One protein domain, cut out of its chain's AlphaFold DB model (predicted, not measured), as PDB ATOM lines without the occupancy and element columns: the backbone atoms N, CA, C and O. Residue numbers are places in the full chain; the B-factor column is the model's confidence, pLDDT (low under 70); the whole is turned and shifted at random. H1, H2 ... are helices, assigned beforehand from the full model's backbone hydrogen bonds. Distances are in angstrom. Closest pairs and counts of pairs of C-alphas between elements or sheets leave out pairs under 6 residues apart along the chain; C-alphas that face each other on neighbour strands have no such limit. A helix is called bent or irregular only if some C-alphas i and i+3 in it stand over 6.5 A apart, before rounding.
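Overview. This is residues 727 to 854 of the 1078 residues of an uncharacterized protein of Pseudosporangium ferrugineum (UniProt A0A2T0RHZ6). Short helices are stacked in roughly chain order along the longest axis, most of them crossing their neighbours: H1, the bent H2 and H3 lie toward one end, H4, H5 and H6 follow through the middle, and H7, H8 and H9 make the other end. H4 packs between H2a and H6, while H7 folds back on H6 and H8 folds back on H7. The printed part has 128 residues with nine named helices, H1 to H9 in order, and no named strand; its class is all helix. It is compact, with a radius of gyration of the C-alphas of 14.1 A and spans of 40 by 29 by 25 A.

Along the chain. H1 is residues 727 to 738, 16.8 A long, and its C-alpha 727 is at (181.027, 173.657, 253.501). H2, residues 741 to 762, was assigned as one helix by its hydrogen bonds, but is bent: C-alphas 750 and 753 are 9.2 A apart. Its arms are H2a, residues 741 to 750, and H2b, residues 753 to 762; H2b is irregular, with C-alphas 753 and 756 7.9 A apart. H3 is residues 770 to 776, H4 778 to 785, H5 788 to 797 and H6 799 to 809. H7, residues 813 to 827, is 21.2 A long. H8, residues 831 to 843, is 19.8 A long and irregular, with C-alphas 832 and 835 7.2 A apart. H9 is residues 846 to 852, and its C-alpha 852 is at (193.937, 194.472, 276.020).

Arrangement. H1 touches H2b about perpendicular at 76 degrees, the closest C-alphas being those of Gly 731 and Leu 759, 4.4 A. With residues 734 to 738 alone H1 touches H3, at C-alphas 738 and 774, 4.9 A. H2a touches H4 at a shallow tilt of 28 degrees, the same way, closest at C-alphas 747 and 782, 4.4 A. H5 and H6 are the hub, touching four helices each; they touch each other at a steep tilt of 56 degrees, closest at C-alphas 794 and 802, 5.1 A. H6 and H7 form a helical hairpin, closest at C-alphas 809 and 815, 5.2 A, and so do H7 and H8, at C-alphas 826 and 834, 5.6 A. H9 is close to H8 but not clearly touching, at C-alphas 841 and 849, 6.2 A. H1 and H8 are apart. Every O i to N i+4 pair is within hydrogen-bond range in H1, H2a, H3, H4, H5, H6, H7 and H9, against 5 of 6 in H2b and 7 of 9 in H8.

Size, cuts and confidence. The two C-alphas farthest apart, those of Arg 742 and Glu 830, are 43.4 A apart. The printed part has no cut and no long link; H2 to H3 is short, the other links are tight. The mean pLDDT of the printed part is 91.9, and no printed residue is under 70.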
ATOM      1  N   VAL A 727     180.562 172.992 252.276       77.69
ATOM      2  CA  VAL A 727     181.027 173.657 253.501       77.69
ATOM      3  C   VAL A 727     179.849 173.989 254.417       77.69
ATOM      4  O   VAL A 727     179.931 173.781 255.629       77.69
ATOM      5  N   ALA A 728     178.731 174.462 253.867       78.50
ATOM      6  CA  ALA A 728     177.531 174.748 254.652       78.50
ATOM      7  C   ALA A 728     176.912 173.457 255.219       78.50
ATOM      8  O   ALA A 728     176.483 173.435 256.376       78.50
ATOM      9  N   THR A 729     176.946 172.359 254.456       81.38
ATOM     10  CA  THR A 729     176.494 171.040 254.923       81.38
ATOM     11  C   THR A 729     177.297 170.560 256.131       81.38
ATOM     12  O   THR A 729     176.706 170.130 257.123       81.38
ATOM     13  N   LEU A 730     178.629 170.696 256.116       86.19
ATOM     14  CA  LEU A 730     179.465 170.362 257.276       86.19
ATOM     15  C   LEU A 730     179.119 171.215 258.508       86.19
ATOM     16  O   LEU A 730     179.106 170.715 259.634       86.19
ATOM     17  N   GLY A 731     178.813 172.497 258.302       91.44
ATOM     18  CA  GLY A 731     178.341 173.391 259.358       91.44
ATOM     19  C   GLY A 731     177.032 172.927 259.991       91.44
ATOM     20  O   GLY A 731     176.896 172.959 261.215       91.44
ATOM     21  N   LEU A 732     176.095 172.454 259.165       89.06
ATOM     22  CA  LEU A 732     174.797 171.963 259.620       89.06
ATOM     23  C   LEU A 732     174.957 170.680 260.434       89.06
ATOM     24  O   LEU A 732     174.380 170.585 261.511       89.06
ATOM     25  N   VAL A 733     175.797 169.746 259.974       87.56
ATOM     26  CA  VAL A 733     176.124 168.511 260.708       87.56
ATOM     27  C   VAL A 733     176.680 168.828 262.098       87.56
ATOM     28  O   VAL A 733     176.230 168.275 263.094       87.56
ATOM     29  N   ARG A 734     177.609 169.783 262.210       93.75
ATOM     30  CA  ARG A 734     178.162 170.162 263.521       93.75
ATOM     31  C   ARG A 734     177.131 170.815 264.432       93.75
ATOM     32  O   ARG A 734     177.178 170.623 265.646       93.75
ATOM     33  N   LEU A 735     176.218 171.603 263.865       92.94
ATOM     34  CA  LEU A 735     175.148 172.246 264.620       92.94
ATOM     35  C   LEU A 735     174.140 171.216 265.151       92.94
ATOM     36  O   LEU A 735     173.754 171.302 266.317       92.94
ATOM     37  N   THR A 736     173.770 170.225 264.333       89.31
ATOM     38  CA  THR A 736     172.853 169.135 264.704       89.31
ATOM     39  C   THR A 736     173.485 168.123 265.661       89.31
ATOM     40  O   THR A 736     172.806 167.603 266.540       89.31
ATOM     41  N   GLU A 737     174.796 167.883 265.584       92.50
ATOM     42  CA  GLU A 737     175.520 167.086 266.587       92.50
ATOM     43  C   GLU A 737     175.676 167.834 267.929       92.50
ATOM     44  O   GLU A 737     175.742 167.232 269.013       92.50
ATOM     45  N   ALA A 738     175.759 169.168 267.885       93.94
ATOM     46  CA  ALA A 738     175.906 169.994 269.078       93.94
ATOM     47  C   ALA A 738     174.594 170.154 269.855       93.94
ATOM     48  O   ALA A 738     174.644 170.182 271.091       93.94
ATOM     49  N   PHE A 739     173.454 170.241 269.157       94.56
ATOM     50  CA  PHE A 739     172.151 170.597 269.725       94.56
ATOM     51  C   PHE A 739     170.996 169.753 269.159       94.56
ATOM     52  O   PHE A 739     171.030 169.320 268.017       94.56
ATOM     53  N   GLY A 740     169.923 169.568 269.938       86.00
ATOM     54  CA  GLY A 740     168.699 168.925 269.438       86.00
ATOM     55  C   GLY A 740     167.964 169.777 268.393       86.00
ATOM     56  O   GLY A 740     168.116 170.999 268.390       86.00
ATOM     57  N   ALA A 741     167.125 169.139 267.564       80.19
ATOM     58  CA  ALA A 741     166.434 169.739 266.409       80.19
ATOM     59  C   ALA A 741     165.841 171.130 266.693       80.19
ATOM     60  O   ALA A 741     166.233 172.105 266.064       80.19
ATOM     61  N   ARG A 742     165.048 171.265 267.766       83.38
ATOM     62  CA  ARG A 742     164.457 172.549 268.187       83.38
ATOM     63  C   ARG A 742     165.474 173.688 268.316       83.38
ATOM     64  O   ARG A 742     165.174 174.839 268.020       83.38
ATOM     65  N   LYS A 743     166.666 173.401 268.838       94.00
ATOM     66  CA  LYS A 743     167.690 174.428 269.039       94.00
ATOM     67  C   LYS A 743     168.456 174.723 267.748       94.00
ATOM     68  O   LYS A 743     168.842 175.872 267.557       94.00
ATOM     69  N   VAL A 744     168.624 173.737 266.867       91.75
ATOM     70  CA  VAL A 744     169.135 173.945 265.500       91.75
ATOM     71  C   VAL A 744     168.199 174.895 264.750       91.75
ATOM     72  O   VAL A 744     168.665 175.912 264.241       91.75
ATOM     73  N   ASP A 745     166.891 174.641 264.791       84.81
ATOM     74  CA  ASP A 745     165.885 175.473 264.123       84.81
ATOM     75  C   ASP A 745     165.899 176.907 264.651       84.81
ATOM     76  O   ASP A 745     165.921 177.848 263.866       84.81
ATOM     77  N   ASN A 746     165.990 177.098 265.972       88.75
ATOM     78  CA  ASN A 746     166.112 178.435 266.557       88.75
ATOM     79  C   ASN A 746     167.358 179.180 266.062       88.75
ATOM     80  O   ASN A 746     167.275 180.363 265.742       88.75
ATOM     81  N   VAL A 747     168.512 178.504 265.998       92.38
ATOM     82  CA  VAL A 747     169.767 179.100 265.516       92.38
ATOM     83  C   VAL A 747     169.647 179.496 264.042       92.38
ATOM     84  O   VAL A 747     170.045 180.601 263.672       92.38
ATOM     85  N   LEU A 748     169.066 178.632 263.205       91.50
ATOM     86  CA  LEU A 748     168.879 178.899 261.776       91.50
ATOM     87  C   LEU A 748     167.824 179.982 261.526       91.50
ATOM     88  O   LEU A 748     168.049 180.891 260.728       91.50
ATOM     89  N   ALA A 749     166.705 179.951 262.245       88.38
ATOM     90  CA  ALA A 749     165.671 180.979 262.173       88.38
ATOM     91  C   ALA A 749     166.213 182.348 262.609       88.38
ATOM     92  O   ALA A 749     165.961 183.354 261.951       88.38
ATOM     93  N   ALA A 750     167.024 182.388 263.671       89.44
ATOM     94  CA  ALA A 750     167.677 183.605 264.144       89.44
ATOM     95  C   ALA A 750     168.669 184.187 263.114       89.44
ATOM     96  O   ALA A 750     168.850 185.405 263.056       89.44
ATOM     97  N   ALA A 751     169.289 183.341 262.285       89.19
ATOM     98  CA  ALA A 751     170.182 183.780 261.216       89.19
ATOM     99  C   ALA A 751     169.448 184.447 260.040       89.19
ATOM    100  O   ALA A 751     170.010 185.351 259.416       89.19
ATOM    101  N   GLY A 752     168.196 184.052 259.780       91.38
ATOM    102  CA  GLY A 752     167.380 184.574 258.684       91.38
ATOM    103  C   GLY A 752     167.996 184.279 257.316       91.38
ATOM    104  O   GLY A 752     168.315 183.139 256.995       91.38
ATOM    105  N   ASP A 753     168.217 185.320 256.525       87.12
ATOM    106  CA  ASP A 753     168.900 185.270 255.228       87.12
ATOM    107  C   ASP A 753     170.376 184.833 255.313       87.12
ATOM    108  O   ASP A 753     170.956 184.434 254.309       87.12
ATOM    109  N   ARG A 754     170.977 184.845 256.512       89.62
ATOM    110  CA  ARG A 754     172.406 184.550 256.739       89.62
ATOM    111  C   ARG A 754     172.693 183.118 257.186       89.62
ATOM    112  O   ARG A 754     173.749 182.841 257.765       89.62
ATOM    113  N   GLN A 755     171.741 182.206 256.998       90.62
ATOM    114  CA  GLN A 755     171.893 180.805 257.401       90.62
ATOM    115  C   GLN A 755     173.140 180.176 256.780       90.62
ATOM    116  O   GLN A 755     173.928 179.560 257.493       90.62
ATOM    117  N   ILE A 756     173.374 180.385 255.484       87.00
ATOM    118  CA  ILE A 756     174.516 179.793 254.780       87.00
ATOM    119  C   ILE A 756     175.843 180.338 255.318       87.00
ATOM    120  O   ILE A 756     176.776 179.572 255.549       87.00
ATOM    121  N   GLU A 757     175.951 181.638 255.588       89.75
ATOM    122  CA  GLU A 757     177.160 182.238 256.152       89.75
ATOM    123  C   GLU A 757     177.417 181.784 257.588       89.75
ATOM    124  O   GLU A 757     178.573 181.553 257.952       89.75
ATOM    125  N   LEU A 758     176.364 181.632 258.396       94.75
ATOM    126  CA  LEU A 758     176.475 181.073 259.740       94.75
ATOM    127  C   LEU A 758     176.917 179.605 259.691       94.75
ATOM    128  O   LEU A 758     177.809 179.212 260.441       94.75
ATOM    129  N   LEU A 759     176.346 178.804 258.790       93.75
ATOM    130  CA  LEU A 759     176.726 177.405 258.597       93.75
ATOM    131  C   LEU A 759     178.178 177.282 258.112       93.75
ATOM    132  O   LEU A 759     178.955 176.518 258.680       93.75
ATOM    133  N   ARG A 760     178.607 178.107 257.153       93.00
ATOM    134  CA  ARG A 760     180.019 178.188 256.741       93.00
ATOM    135  C   ARG A 760     180.939 178.572 257.903       93.00
ATOM    136  O   ARG A 760     182.036 178.031 258.024       93.00
ATOM    137  N   LEU A 761     180.498 179.474 258.784       94.94
ATOM    138  CA  LEU A 761     181.242 179.843 259.989       94.94
ATOM    139  C   LEU A 761     181.341 178.672 260.987       94.94
ATOM    140  O   LEU A 761     182.401 178.458 261.573       94.94
ATOM    141  N   LEU A 762     180.276 177.881 261.143       95.62
ATOM    142  CA  LEU A 762     180.244 176.667 261.976       95.62
ATOM    143  C   LEU A 762     181.126 175.536 261.418       95.62
ATOM    144  O   LEU A 762     181.676 174.731 262.175       95.62
ATOM    145  N   ALA A 763     181.324 175.504 260.100       94.88
ATOM    146  CA  ALA A 763     182.211 174.564 259.420       94.88
ATOM    147  C   ALA A 763     183.711 174.884 259.586       94.88
ATOM    148  O   ALA A 763     184.563 174.058 259.247       94.88
ATOM    149  N   HIS A 764     184.062 176.040 260.160       96.06
ATOM    150  CA  HIS A 764     185.452 176.468 260.327       96.06
ATOM    151  C   HIS A 764     186.294 175.450 261.136       96.06
ATOM    152  O   HIS A 764     185.792 174.898 262.122       96.06
ATOM    153  N   PRO A 765     187.576 175.197 260.798       95.25
ATOM    154  CA  PRO A 765     188.409 174.194 261.479       95.25
ATOM    155  C   PRO A 765     188.562 174.392 262.995       95.25
ATOM    156  O   PRO A 765     188.678 173.422 263.738       95.25
ATOM    157  N   GLU A 766     188.492 175.633 263.484       92.56
ATOM    158  CA  GLU A 766     188.508 175.931 264.930       92.56
ATOM    159  C   GLU A 766     187.349 175.301 265.716       92.56
ATOM    160  O   GLU A 766     187.441 175.150 266.936       92.56
ATOM    161  N   LEU A 767     186.261 174.960 265.025       93.19
ATOM    162  CA  LEU A 767     185.071 174.315 265.571       93.19
ATOM    163  C   LEU A 767     184.985 172.838 265.162       93.19
ATOM    164  O   LEU A 767     183.907 172.254 265.210       93.19
ATOM    165  N   ALA A 768     186.101 172.223 264.746       88.88
ATOM    166  CA  ALA A 768     186.130 170.815 264.347       88.88
ATOM    167  C   ALA A 768     185.637 169.872 265.454       88.88
ATOM    168  O   ALA A 768     185.075 168.821 265.166       88.88
ATOM    169  N   GLN A 769     185.816 170.256 266.720       90.69
ATOM    170  CA  GLN A 769     185.218 169.548 267.843       90.69
ATOM    171  C   GLN A 769     183.812 170.086 268.114       90.69
ATOM    172  O   GLN A 769     183.648 171.243 268.500       90.69
ATOM    173  N   VAL A 770     182.806 169.214 268.013       90.81
ATOM    174  CA  VAL A 770     181.394 169.511 268.332       90.81
ATOM    175  C   VAL A 770     181.232 170.135 269.723       90.81
ATOM    176  O   VAL A 770     180.382 171.000 269.938       90.81
ATOM    177  N   THR A 771     182.085 169.759 270.681       91.62
ATOM    178  CA  THR A 771     182.103 170.338 272.032       91.62
ATOM    179  C   THR A 771     182.365 171.844 272.030       91.62
ATOM    180  O   THR A 771     181.816 172.539 272.876       91.62
ATOM    181  N   ALA A 772     183.128 172.385 271.074       89.00
ATOM    182  CA  ALA A 772     183.344 173.826 270.947       89.00
ATOM    183  C   ALA A 772     182.060 174.560 270.529       89.00
ATOM    184  O   ALA A 772     181.741 175.606 271.095       89.00
ATOM    185  N   VAL A 773     181.294 173.981 269.597       93.75
ATOM    186  CA  VAL A 773     179.979 174.498 269.179       93.75
ATOM    187  C   VAL A 773     178.991 174.426 270.344       93.75
ATOM    188  O   VAL A 773     178.316 175.413 270.631       93.75
ATOM    189  N   ARG A 774     178.967 173.299 271.070       96.12
ATOM    190  CA  ARG A 774     178.092 173.078 272.230       96.12
ATOM    191  C   ARG A 774     178.402 174.021 273.398       96.12
ATOM    192  O   ARG A 774     177.480 174.607 273.956       96.12
ATOM    193  N   ASN A 775     179.679 174.203 273.739       92.81
ATOM    194  CA  ASN A 775     180.122 175.041 274.863       92.81
ATOM    195  C   ASN A 775     179.838 176.534 274.650       92.81
ATOM    196  O   ASN A 775     179.700 177.267 275.624       92.81
ATOM    197  N   ALA A 776     179.743 176.986 273.397       92.50
ATOM    198  CA  ALA A 776     179.306 178.344 273.082       92.50
ATOM    199  C   ALA A 776     177.842 178.594 273.493       92.50
ATOM    200  O   ALA A 776     177.483 179.723 273.821       92.50
ATOM    201  N   GLY A 777     177.015 177.543 273.502       95.00
ATOM    202  CA  GLY A 777     175.581 177.618 273.757       95.00
ATOM    203  C   GLY A 777     174.782 178.059 272.528       95.00
ATOM    204  O   GLY A 777     175.245 178.838 271.696       95.00
ATOM    205  N   GLY A 778     173.546 177.566 272.415       94.75
ATOM    206  CA  GLY A 778     172.666 177.911 271.295       94.75
ATOM    207  C   GLY A 778     172.341 179.408 271.223       94.75
ATOM    208  O   GLY A 778     172.323 179.970 270.140       94.75
ATOM    209  N   GLU A 779     172.198 180.079 272.371       93.94
ATOM    210  CA  GLU A 779     171.931 181.528 272.445       93.94
ATOM    211  C   GLU A 779     173.059 182.377 271.835       93.94
ATOM    212  O   GLU A 779     172.797 183.415 271.225       93.94
ATOM    213  N   ALA A 780     174.315 181.927 271.948       94.25
ATOM    214  CA  ALA A 780     175.441 182.602 271.312       94.25
ATOM    215  C   ALA A 780     175.361 182.504 269.791       94.25
ATOM    216  O   ALA A 780     175.557 183.505 269.105       94.25
ATOM    217  N   TRP A 781     175.030 181.325 269.264       96.50
ATOM    218  CA  TRP A 781     174.883 181.119 267.826       96.50
ATOM    219  C   TRP A 781     173.640 181.801 267.254       96.50
ATOM    220  O   TRP A 781     173.740 182.397 266.186       96.50
ATOM    221  N   GLU A 782     172.522 181.818 267.985       96.19
ATOM    222  CA  GLU A 782     171.334 182.613 267.651       96.19
ATOM    223  C   GLU A 782     171.710 184.101 267.523       96.19
ATOM    224  O   GLU A 782     171.438 184.746 266.512       96.19
ATOM    225  N   ALA A 783     172.419 184.646 268.514       92.38
ATOM    226  CA  ALA A 783     172.784 186.057 268.527       92.38
ATOM    227  C   ALA A 783     173.899 186.436 267.535       92.38
ATOM    228  O   ALA A 783     173.951 187.590 267.098       92.38
ATOM    229  N   ILE A 784     174.805 185.507 267.211       95.00
ATOM    230  CA  ILE A 784     175.777 185.666 266.120       95.00
ATOM    231  C   ILE A 784     175.033 185.647 264.784       95.00
ATOM    232  O   ILE A 784     175.264 186.536 263.971       95.00
ATOM    233  N   GLY A 785     174.100 184.709 264.587       94.56
ATOM    234  CA  GLY A 785     173.256 184.619 263.395       94.56
ATOM    235  C   GLY A 785     172.433 185.884 263.150       94.56
ATOM    236  O   GLY A 785     172.361 186.352 262.020       94.56
ATOM    237  N   GLN A 786     171.890 186.498 264.206       94.56
ATOM    238  CA  GLN A 786     171.103 187.738 264.122       94.56
ATOM    239  C   GLN A 786     171.910 188.974 263.686       94.56
ATOM    240  O   GLN A 786     171.326 189.964 263.232       94.56
ATOM    241  N   ASP A 787     173.238 188.949 263.803       92.00
ATOM    242  CA  ASP A 787     174.108 190.109 263.610       92.00
ATOM    243  C   ASP A 787     175.104 189.859 262.465       92.00
ATOM    244  O   ASP A 787     176.152 189.242 262.645       92.00
ATOM    245  N   ALA A 788     174.814 190.403 261.277       92.50
ATOM    246  CA  ALA A 788     175.633 190.237 260.069       92.50
ATOM    247  C   ALA A 788     177.101 190.621 260.300       92.50
ATOM    248  O   ALA A 788     178.016 189.984 259.780       92.50
ATOM    249  N   ARG A 789     177.344 191.642 261.131       92.94
ATOM    250  CA  ARG A 789     178.699 192.082 261.469       92.94
ATOM    251  C   ARG A 789     179.402 191.082 262.389       92.94
ATOM    252  O   ARG A 789     180.626 191.036 262.395       92.94
ATOM    253  N   ALA A 790     178.669 190.297 263.182       93.69
ATOM    254  CA  ALA A 790     179.235 189.235 264.014       93.69
ATOM    255  C   ALA A 790     179.632 188.029 263.160       93.69
ATOM    256  O   ALA A 790     180.734 187.516 263.340       93.69
ATOM    257  N   VAL A 791     178.796 187.644 262.189       94.62
ATOM    258  CA  VAL A 791     179.134 186.605 261.202       94.62
ATOM    259  C   VAL A 791     180.357 187.022 260.379       94.62
ATOM    260  O   VAL A 791     181.321 186.264 260.281       94.62
ATOM    261  N   ALA A 792     180.376 188.255 259.861       93.31
ATOM    262  CA  ALA A 792     181.520 188.794 259.123       93.31
ATOM    263  C   ALA A 792     182.799 188.849 259.979       93.31
ATOM    264  O   ALA A 792     183.866 188.451 259.520       93.31
ATOM    265  N   PHE A 793     182.694 189.275 261.243       96.56
ATOM    266  CA  PHE A 793     183.821 189.275 262.178       96.56
ATOM    267  C   PHE A 793     184.340 187.860 262.456       96.56
ATOM    268  O   PHE A 793     185.546 187.642 262.438       96.56
ATOM    269  N   GLY A 794     183.447 186.889 262.673       96.25
ATOM    270  CA  GLY A 794     183.827 185.491 262.865       96.25
ATOM    271  C   GLY A 794     184.522 184.901 261.638       96.25
ATOM    272  O   GLY A 794     185.472 184.140 261.789       96.25
ATOM    273  N   ARG A 795     184.103 185.285 260.427       95.31
ATOM    274  CA  ARG A 795     184.777 184.881 259.183       95.31
ATOM    275  C   ARG A 795     186.165 185.504 259.039       95.31
ATOM    276  O   ARG A 795     187.060 184.839 258.536       95.31
ATOM    277  N   ALA A 796     186.331 186.757 259.455       95.12
ATOM    278  CA  ALA A 796     187.592 187.483 259.319       95.12
ATOM    279  C   ALA A 796     188.640 187.086 260.375       95.12
ATOM    280  O   ALA A 796     189.820 187.007 260.054       95.12
ATOM    281  N   TYR A 797     188.220 186.844 261.622       96.12
ATOM    282  CA  TYR A 797     189.134 186.678 262.767       96.12
ATOM    283  C   TYR A 797     188.928 185.377 263.561       96.12
ATOM    284  O   TYR A 797     189.515 185.210 264.631       96.12
ATOM    285  N   GLY A 798     188.080 184.474 263.069       96.38
ATOM    286  CA  GLY A 798     187.806 183.169 263.668       96.38
ATOM    287  C   GLY A 798     186.530 183.132 264.531       96.38
ATOM    288  O   GLY A 798     186.238 184.061 265.301       96.38
ATOM    289  N   PRO A 799     185.739 182.043 264.463       96.50
ATOM    290  CA  PRO A 799     184.488 181.914 265.208       96.50
ATOM    291  C   PRO A 799     184.677 181.854 266.724       96.50
ATOM    292  O   PRO A 799     183.809 182.324 267.459       96.50
ATOM    293  N   ARG A 800     185.796 181.310 267.228       96.50
ATOM    294  CA  ARG A 800     186.031 181.248 268.681       96.50
ATOM    295  C   ARG A 800     186.135 182.642 269.286       96.50
ATOM    296  O   ARG A 800     185.668 182.860 270.404       96.50
ATOM    297  N   LEU A 801     186.702 183.595 268.546       96.81
ATOM    298  CA  LEU A 801     186.816 184.977 268.998       96.81
ATOM    299  C   LEU A 801     185.450 185.678 268.979       96.81
ATOM    300  O   LEU A 801     185.129 186.408 269.919       96.81
ATOM    301  N   ALA A 802     184.613 185.400 267.973       96.19
ATOM    302  CA  ALA A 802     183.231 185.883 267.926       96.19
ATOM    303  C   ALA A 802     182.397 185.371 269.119       96.19
ATOM    304  O   ALA A 802     181.732 186.161 269.794       96.19
ATOM    305  N   VAL A 803     182.499 184.075 269.439       95.75
ATOM    306  CA  VAL A 803     181.845 183.461 270.611       95.75
ATOM    307  C   VAL A 803     182.366 184.058 271.921       95.75
ATOM    308  O   VAL A 803     181.579 184.369 272.819       95.75
ATOM    309  N   LYS A 804     183.680 184.277 272.046       95.19
ATOM    310  CA  LYS A 804     184.267 184.905 273.238       95.19
ATOM    311  C   LYS A 804     183.731 186.320 273.464       95.19
ATOM    312  O   LYS A 804     183.345 186.670 274.576       95.19
ATOM    313  N   LEU A 805     183.639 187.130 272.409       93.88
ATOM    314  CA  LEU A 805     183.052 188.469 272.502       93.88
ATOM    315  C   LEU A 805     181.576 188.429 272.907       93.88
ATOM    316  O   LEU A 805     181.134 189.273 273.687       93.88
ATOM    317  N   TYR A 806     180.816 187.453 272.413       91.38
ATOM    318  CA  TYR A 806     179.430 187.279 272.832       91.38
ATOM    319  C   TYR A 806     179.324 186.930 274.322       91.38
ATOM    320  O   TYR A 806     178.658 187.638 275.073       91.38
ATOM    321  N   THR A 807     180.022 185.881 274.755       90.94
ATOM    322  CA  THR A 807     179.972 185.389 276.143       90.94
ATOM    323  C   THR A 807     180.421 186.447 277.155       90.94
ATOM    324  O   THR A 807     179.819 186.572 278.218       90.94
ATOM    325  N   MET A 808     181.408 187.278 276.808       91.00
ATOM    326  CA  MET A 808     181.937 188.314 277.701       91.00
ATOM    327  C   MET A 808     181.092 189.595 277.815       91.00
ATOM    328  O   MET A 808     181.186 190.301 278.828       91.00
ATOM    329  N   PHE A 809     180.352 189.968 276.765       89.38
ATOM    330  CA  PHE A 809     179.656 191.264 276.684       89.38
ATOM    331  C   PHE A 809     178.133 191.146 276.547       89.38
ATOM    332  O   PHE A 809     177.445 192.163 276.650       89.38
ATOM    333  N   GLY A 810     177.611 189.930 276.370       86.31
ATOM    334  CA  GLY A 810     176.189 189.647 276.214       86.31
ATOM    335  C   GLY A 810     175.578 190.258 274.945       86.31
ATOM    336  O   GLY A 810     176.285 190.769 274.068       86.31
ATOM    337  N   PRO A 811     174.244 190.217 274.812       75.50
ATOM    338  CA  PRO A 811     173.541 190.969 273.780       75.50
ATOM    339  C   PRO A 811     173.558 192.474 274.110       75.50
ATOM    340  O   PRO A 811     173.225 192.879 275.223       75.50
ATOM    341  N   GLY A 812     173.931 193.326 273.148       78.38
ATOM    342  CA  GLY A 812     173.793 194.782 273.282       78.38
ATOM    343  C   GLY A 812     174.934 195.626 272.696       78.38
ATOM    344  O   GLY A 812     175.886 195.102 272.116       78.38
ATOM    345  N   PRO A 813     174.870 196.961 272.861       73.50
ATOM    346  CA  PRO A 813     175.807 197.903 272.239       73.50
ATOM    347  C   PRO A 813     177.251 197.759 272.738       73.50
ATOM    348  O   PRO A 813     178.185 198.028 271.989       73.50
ATOM    349  N   ALA A 814     177.455 197.268 273.967       77.75
ATOM    350  CA  ALA A 814     178.792 196.993 274.500       77.75
ATOM    351  C   ALA A 814     179.544 195.928 273.677       77.75
ATOM    352  O   ALA A 814     180.764 196.006 273.544       77.75
ATOM    353  N   ARG A 815     178.819 194.965 273.089       84.38
ATOM    354  CA  ARG A 815     179.377 193.930 272.209       84.38
ATOM    355  C   ARG A 815     179.821 194.502 270.866       84.38
ATOM    356  O   ARG A 815     180.887 194.141 270.382       84.38
ATOM    357  N   VAL A 816     179.020 195.395 270.276       82.44
ATOM    358  CA  VAL A 816     179.341 196.057 268.995       82.44
ATOM    359  C   VAL A 816     180.653 196.829 269.121       82.44
ATOM    360  O   VAL A 816     181.573 196.632 268.335       82.44
ATOM    361  N   ASP A 817     180.754 197.619 270.182       84.69
ATOM    362  CA  ASP A 817     181.915 198.435 270.520       84.69
ATOM    363  C   ASP A 817     183.161 197.587 270.868       84.69
ATOM    364  O   ASP A 817     184.273 197.876 270.423       84.69
ATOM    365  N   ALA A 818     182.993 196.477 271.598       89.50
ATOM    366  CA  ALA A 818     184.083 195.530 271.853       89.50
ATOM    367  C   ALA A 818     184.582 194.842 270.569       89.50
ATOM    368  O   ALA A 818     185.790 194.670 270.400       89.50
ATOM    369  N   ARG A 819     183.678 194.482 269.652       94.56
ATOM    370  CA  ARG A 819     184.011 193.875 268.357       94.56
ATOM    371  C   ARG A 819     184.820 194.826 267.478       94.56
ATOM    372  O   ARG A 819     185.852 194.420 266.953       94.56
ATOM    373  N   GLU A 820     184.395 196.082 267.362       91.75
ATOM    374  CA  GLU A 820     185.100 197.105 266.575       91.75
ATOM    375  C   GLU A 820     186.498 197.391 267.132       91.75
ATOM    376  O   GLU A 820     187.463 197.432 266.370       91.75
ATOM    377  N   ARG A 821     186.654 197.483 268.460       92.62
ATOM    378  CA  ARG A 821     187.983 197.617 269.080       92.62
ATOM    379  C   ARG A 821     188.869 196.398 268.883       92.62
ATOM    380  O   ARG A 821     190.065 196.552 268.663       92.62
ATOM    381  N   THR A 822     188.298 195.201 268.974       96.69
ATOM    382  CA  THR A 822     189.052 193.959 268.771       96.69
ATOM    383  C   THR A 822     189.546 193.869 267.329       96.69
ATOM    384  O   THR A 822     190.729 193.623 267.117       96.69
ATOM    385  N   ALA A 823     188.679 194.156 266.352       96.25
ATOM    386  CA  ALA A 823     189.059 194.238 264.943       96.25
ATOM    387  C   ALA A 823     190.138 195.308 264.718       96.25
ATOM    388  O   ALA A 823     191.169 195.016 264.128       96.25
ATOM    389  N   GLY A 824     189.956 196.517 265.261       94.50
ATOM    390  CA  GLY A 824     190.940 197.595 265.148       94.50
ATOM    391  C   GLY A 824     192.299 197.249 265.764       94.50
ATOM    392  O   GLY A 824     193.329 197.582 265.186       94.50
ATOM    393  N   LEU A 825     192.320 196.542 266.901       96.38
ATOM    394  CA  LEU A 825     193.553 196.065 267.530       96.38
ATOM    395  C   LEU A 825     194.275 195.026 266.657       96.38
ATOM    396  O   LEU A 825     195.498 195.078 266.554       96.38
ATOM    397  N   ILE A 826     193.533 194.096 266.045       96.94
ATOM    398  CA  ILE A 826     194.098 193.072 265.154       96.94
ATOM    399  C   ILE A 826     194.616 193.712 263.864       96.94
ATOM    400  O   ILE A 826     195.743 193.445 263.462       96.94
ATOM    401  N   GLU A 827     193.841 194.599 263.244       95.94
ATOM    402  CA  GLU A 827     194.224 195.248 261.989       95.94
ATOM    403  C   GLU A 827     195.411 196.206 262.145       95.94
ATOM    404  O   GLU A 827     196.228 196.316 261.231       95.94
ATOM    405  N   ALA A 828     195.553 196.842 263.314       94.25
ATOM    406  CA  ALA A 828     196.710 197.673 263.646       94.25
ATOM    407  C   ALA A 828     197.990 196.865 263.929       94.25
ATOM    408  O   ALA A 828     199.078 197.443 263.955       94.25
ATOM    409  N   ALA A 829     197.889 195.553 264.167       95.69
ATOM    410  CA  ALA A 829     199.056 194.696 264.315       95.69
ATOM    411  C   ALA A 829     199.680 194.386 262.945       95.69
ATOM    412  O   ALA A 829     198.978 194.197 261.945       95.69
ATOM    413  N   GLU A 830     201.011 194.279 262.911       94.44
ATOM    414  CA  GLU A 830     201.736 193.804 261.727       94.44
ATOM    415  C   GLU A 830     201.143 192.470 261.235       94.44
ATOM    416  O   GLU A 830     200.789 191.638 262.075       94.44
ATOM    417  N   PRO A 831     201.059 192.206 259.915       95.94
ATOM    418  CA  PRO A 831     200.426 190.993 259.388       95.94
ATOM    419  C   PRO A 831     200.919 189.693 260.041       95.94
ATOM    420  O   PRO A 831     200.111 188.854 260.427       95.94
ATOM    421  N   ALA A 832     202.229 189.574 260.287       94.56
ATOM    422  CA  ALA A 832     202.836 188.416 260.955       94.56
ATOM    423  C   ALA A 832     202.452 188.259 262.445       94.56
ATOM    424  O   ALA A 832     202.694 187.217 263.051       94.56
ATOM    425  N   ARG A 833     201.875 189.296 263.064       96.56
ATOM    426  CA  ARG A 833     201.452 189.333 264.471       96.56
ATOM    427  C   ARG A 833     199.950 189.139 264.659       96.56
ATOM    428  O   ARG A 833     199.535 188.977 265.804       96.56
ATOM    429  N   ARG A 834     199.149 189.116 263.586       96.50
ATOM    430  CA  ARG A 834     197.680 189.009 263.664       96.50
ATOM    431  C   ARG A 834     197.223 187.682 264.269       96.50
ATOM    432  O   ARG A 834     196.534 187.702 265.286       96.50
ATOM    433  N   ASP A 835     197.685 186.550 263.743       95.12
ATOM    434  CA  ASP A 835     197.318 185.230 264.282       95.12
ATOM    435  C   ASP A 835     197.833 185.012 265.716       95.12
ATOM    436  O   ASP A 835     197.035 184.623 266.576       95.12
ATOM    437  N   PRO A 836     199.107 185.330 266.055       96.81
ATOM    438  CA  PRO A 836     199.568 185.299 267.443       96.81
ATOM    439  C   PRO A 836     198.722 186.159 268.388       96.81
ATOM    440  O   PRO A 836     198.478 185.755 269.523       96.81
ATOM    441  N   LEU A 837     198.259 187.326 267.934       96.75
ATOM    442  CA  LEU A 837     197.406 188.214 268.718       96.75
ATOM    443  C   LEU A 837     195.988 187.651 268.890       96.75
ATOM    444  O   LEU A 837     195.443 187.740 269.986       96.75
ATOM    445  N   ILE A 838     195.395 187.033 267.864       97.06
ATOM    446  CA  ILE A 838     194.104 186.335 267.989       97.06
ATOM    447  C   ILE A 838     194.215 185.211 269.031       97.06
ATOM    448  O   ILE A 838     193.371 185.116 269.924       97.06
ATOM    449  N   GLN A 839     195.288 184.413 268.986       96.88
ATOM    450  CA  GLN A 839     195.532 183.360 269.978       96.88
ATOM    451  C   GLN A 839     195.768 183.931 271.384       96.88
ATOM    452  O   GLN A 839     195.192 183.431 272.351       96.88
ATOM    453  N   GLU A 840     196.532 185.021 271.510       97.00
ATOM    454  CA  GLU A 840     196.689 185.759 272.770       97.00
ATOM    455  C   GLU A 840     195.307 186.139 273.327       97.00
ATOM    456  O   GLU A 840     194.946 185.722 274.428       97.00
ATOM    457  N   LEU A 841     194.488 186.838 272.534       96.81
ATOM    458  CA  LEU A 841     193.146 187.287 272.905       96.81
ATOM    459  C   LEU A 841     192.229 186.126 273.324       96.81
ATOM    460  O   LEU A 841     191.497 186.243 274.309       96.81
ATOM    461  N   LEU A 842     192.290 184.974 272.654       96.44
ATOM    462  CA  LEU A 842     191.513 183.787 273.031       96.44
ATOM    463  C   LEU A 842     191.903 183.217 274.404       96.44
ATOM    464  O   LEU A 842     191.029 182.693 275.096       96.44
ATOM    465  N   THR A 843     193.149 183.397 274.846       96.19
ATOM    466  CA  THR A 843     193.651 182.883 276.139       96.19
ATOM    467  C   THR A 843     193.499 183.845 277.319       96.19
ATOM    468  O   THR A 843     193.540 183.408 278.468       96.19
ATOM    469  N   LEU A 844     193.300 185.146 277.076       95.12
ATOM    470  CA  LEU A 844     193.154 186.127 278.158       95.12
ATOM    471  C   LEU A 844     191.887 185.882 278.991       95.12
ATOM    472  O   LEU A 844     190.818 185.649 278.438       95.12
ATOM    473  N   ASP A 845     191.976 186.009 280.315       95.12
ATOM    474  CA  ASP A 845     190.781 186.109 281.159       95.12
ATOM    475  C   ASP A 845     189.976 187.385 280.847       95.12
ATOM    476  O   ASP A 845     190.470 188.314 280.196       95.12
ATOM    477  N   ASP A 846     188.740 187.457 281.340       89.81
ATOM    478  CA  ASP A 846     187.827 188.558 281.036       89.81
ATOM    479  C   ASP A 846     188.403 189.943 281.353       89.81
ATOM    480  O   ASP A 846     188.197 190.915 280.616       89.81
ATOM    481  N   ARG A 847     189.147 190.052 282.459       89.00
ATOM    482  CA  ARG A 847     189.738 191.315 282.909       89.00
ATOM    483  C   ARG A 847     190.877 191.726 281.985       89.00
ATOM    484  O   ARG A 847     190.925 192.880 281.559       89.00
ATOM    485  N   ARG A 848     191.787 190.804 281.672       93.75
ATOM    486  CA  ARG A 848     192.937 191.055 280.794       93.75
ATOM    487  C   ARG A 848     192.500 191.307 279.361       93.75
ATOM    488  O   ARG A 848     193.036 192.216 278.738       93.75
ATOM    489  N   PHE A 849     191.494 190.592 278.866       94.44
ATOM    490  CA  PHE A 849     190.928 190.817 277.539       94.44
ATOM    491  C   PHE A 849     190.363 192.235 277.413       94.44
ATOM    492  O   PHE A 849     190.725 192.962 276.491       94.44
ATOM    493  N   ARG A 850     189.554 192.677 278.390       90.69
ATOM    494  CA  ARG A 850     189.002 194.044 278.428       90.69
ATOM    495  C   ARG A 850     190.083 195.121 278.496       90.69
ATOM    496  O   ARG A 850     189.923 196.169 277.882       90.69
ATOM    497  N   LEU A 851     191.168 194.880 279.231       87.94
ATOM    498  CA  LEU A 851     192.318 195.787 279.256       87.94
ATOM    499  C   LEU A 851     193.043 195.809 277.905       87.94
ATOM    500  O   LEU A 851     193.442 196.876 277.444       87.94
ATOM    501  N   ARG A 852     193.179 194.645 277.260       93.62
ATOM    502  CA  ARG A 852     193.937 194.472 276.020       93.62
ATOM    503  C   ARG A 852     193.282 195.136 274.820       93.62
ATOM    504  O   ARG A 852     193.963 195.853 274.098       93.62
ATOM    505  N   ILE A 853     191.974 194.954 274.642       92.81
ATOM    506  CA  ILE A 853     191.212 195.621 273.572       92.81
ATOM    507  C   ILE A 853     190.973 197.109 273.866       92.81
ATOM    508  O   ILE A 853     190.303 197.783 273.094       92.81
ATOM    509  N   GLY A 854     191.479 197.612 274.998       84.88
ATOM    510  CA  GLY A 854     191.117 198.894 275.576       84.88
ATOM    511  C   GLY A 854     189.762 198.816 276.276       84.88
ATOM    512  O   GLY A 854     188.771 198.322 275.730       84.88
TER     513      GLY A 854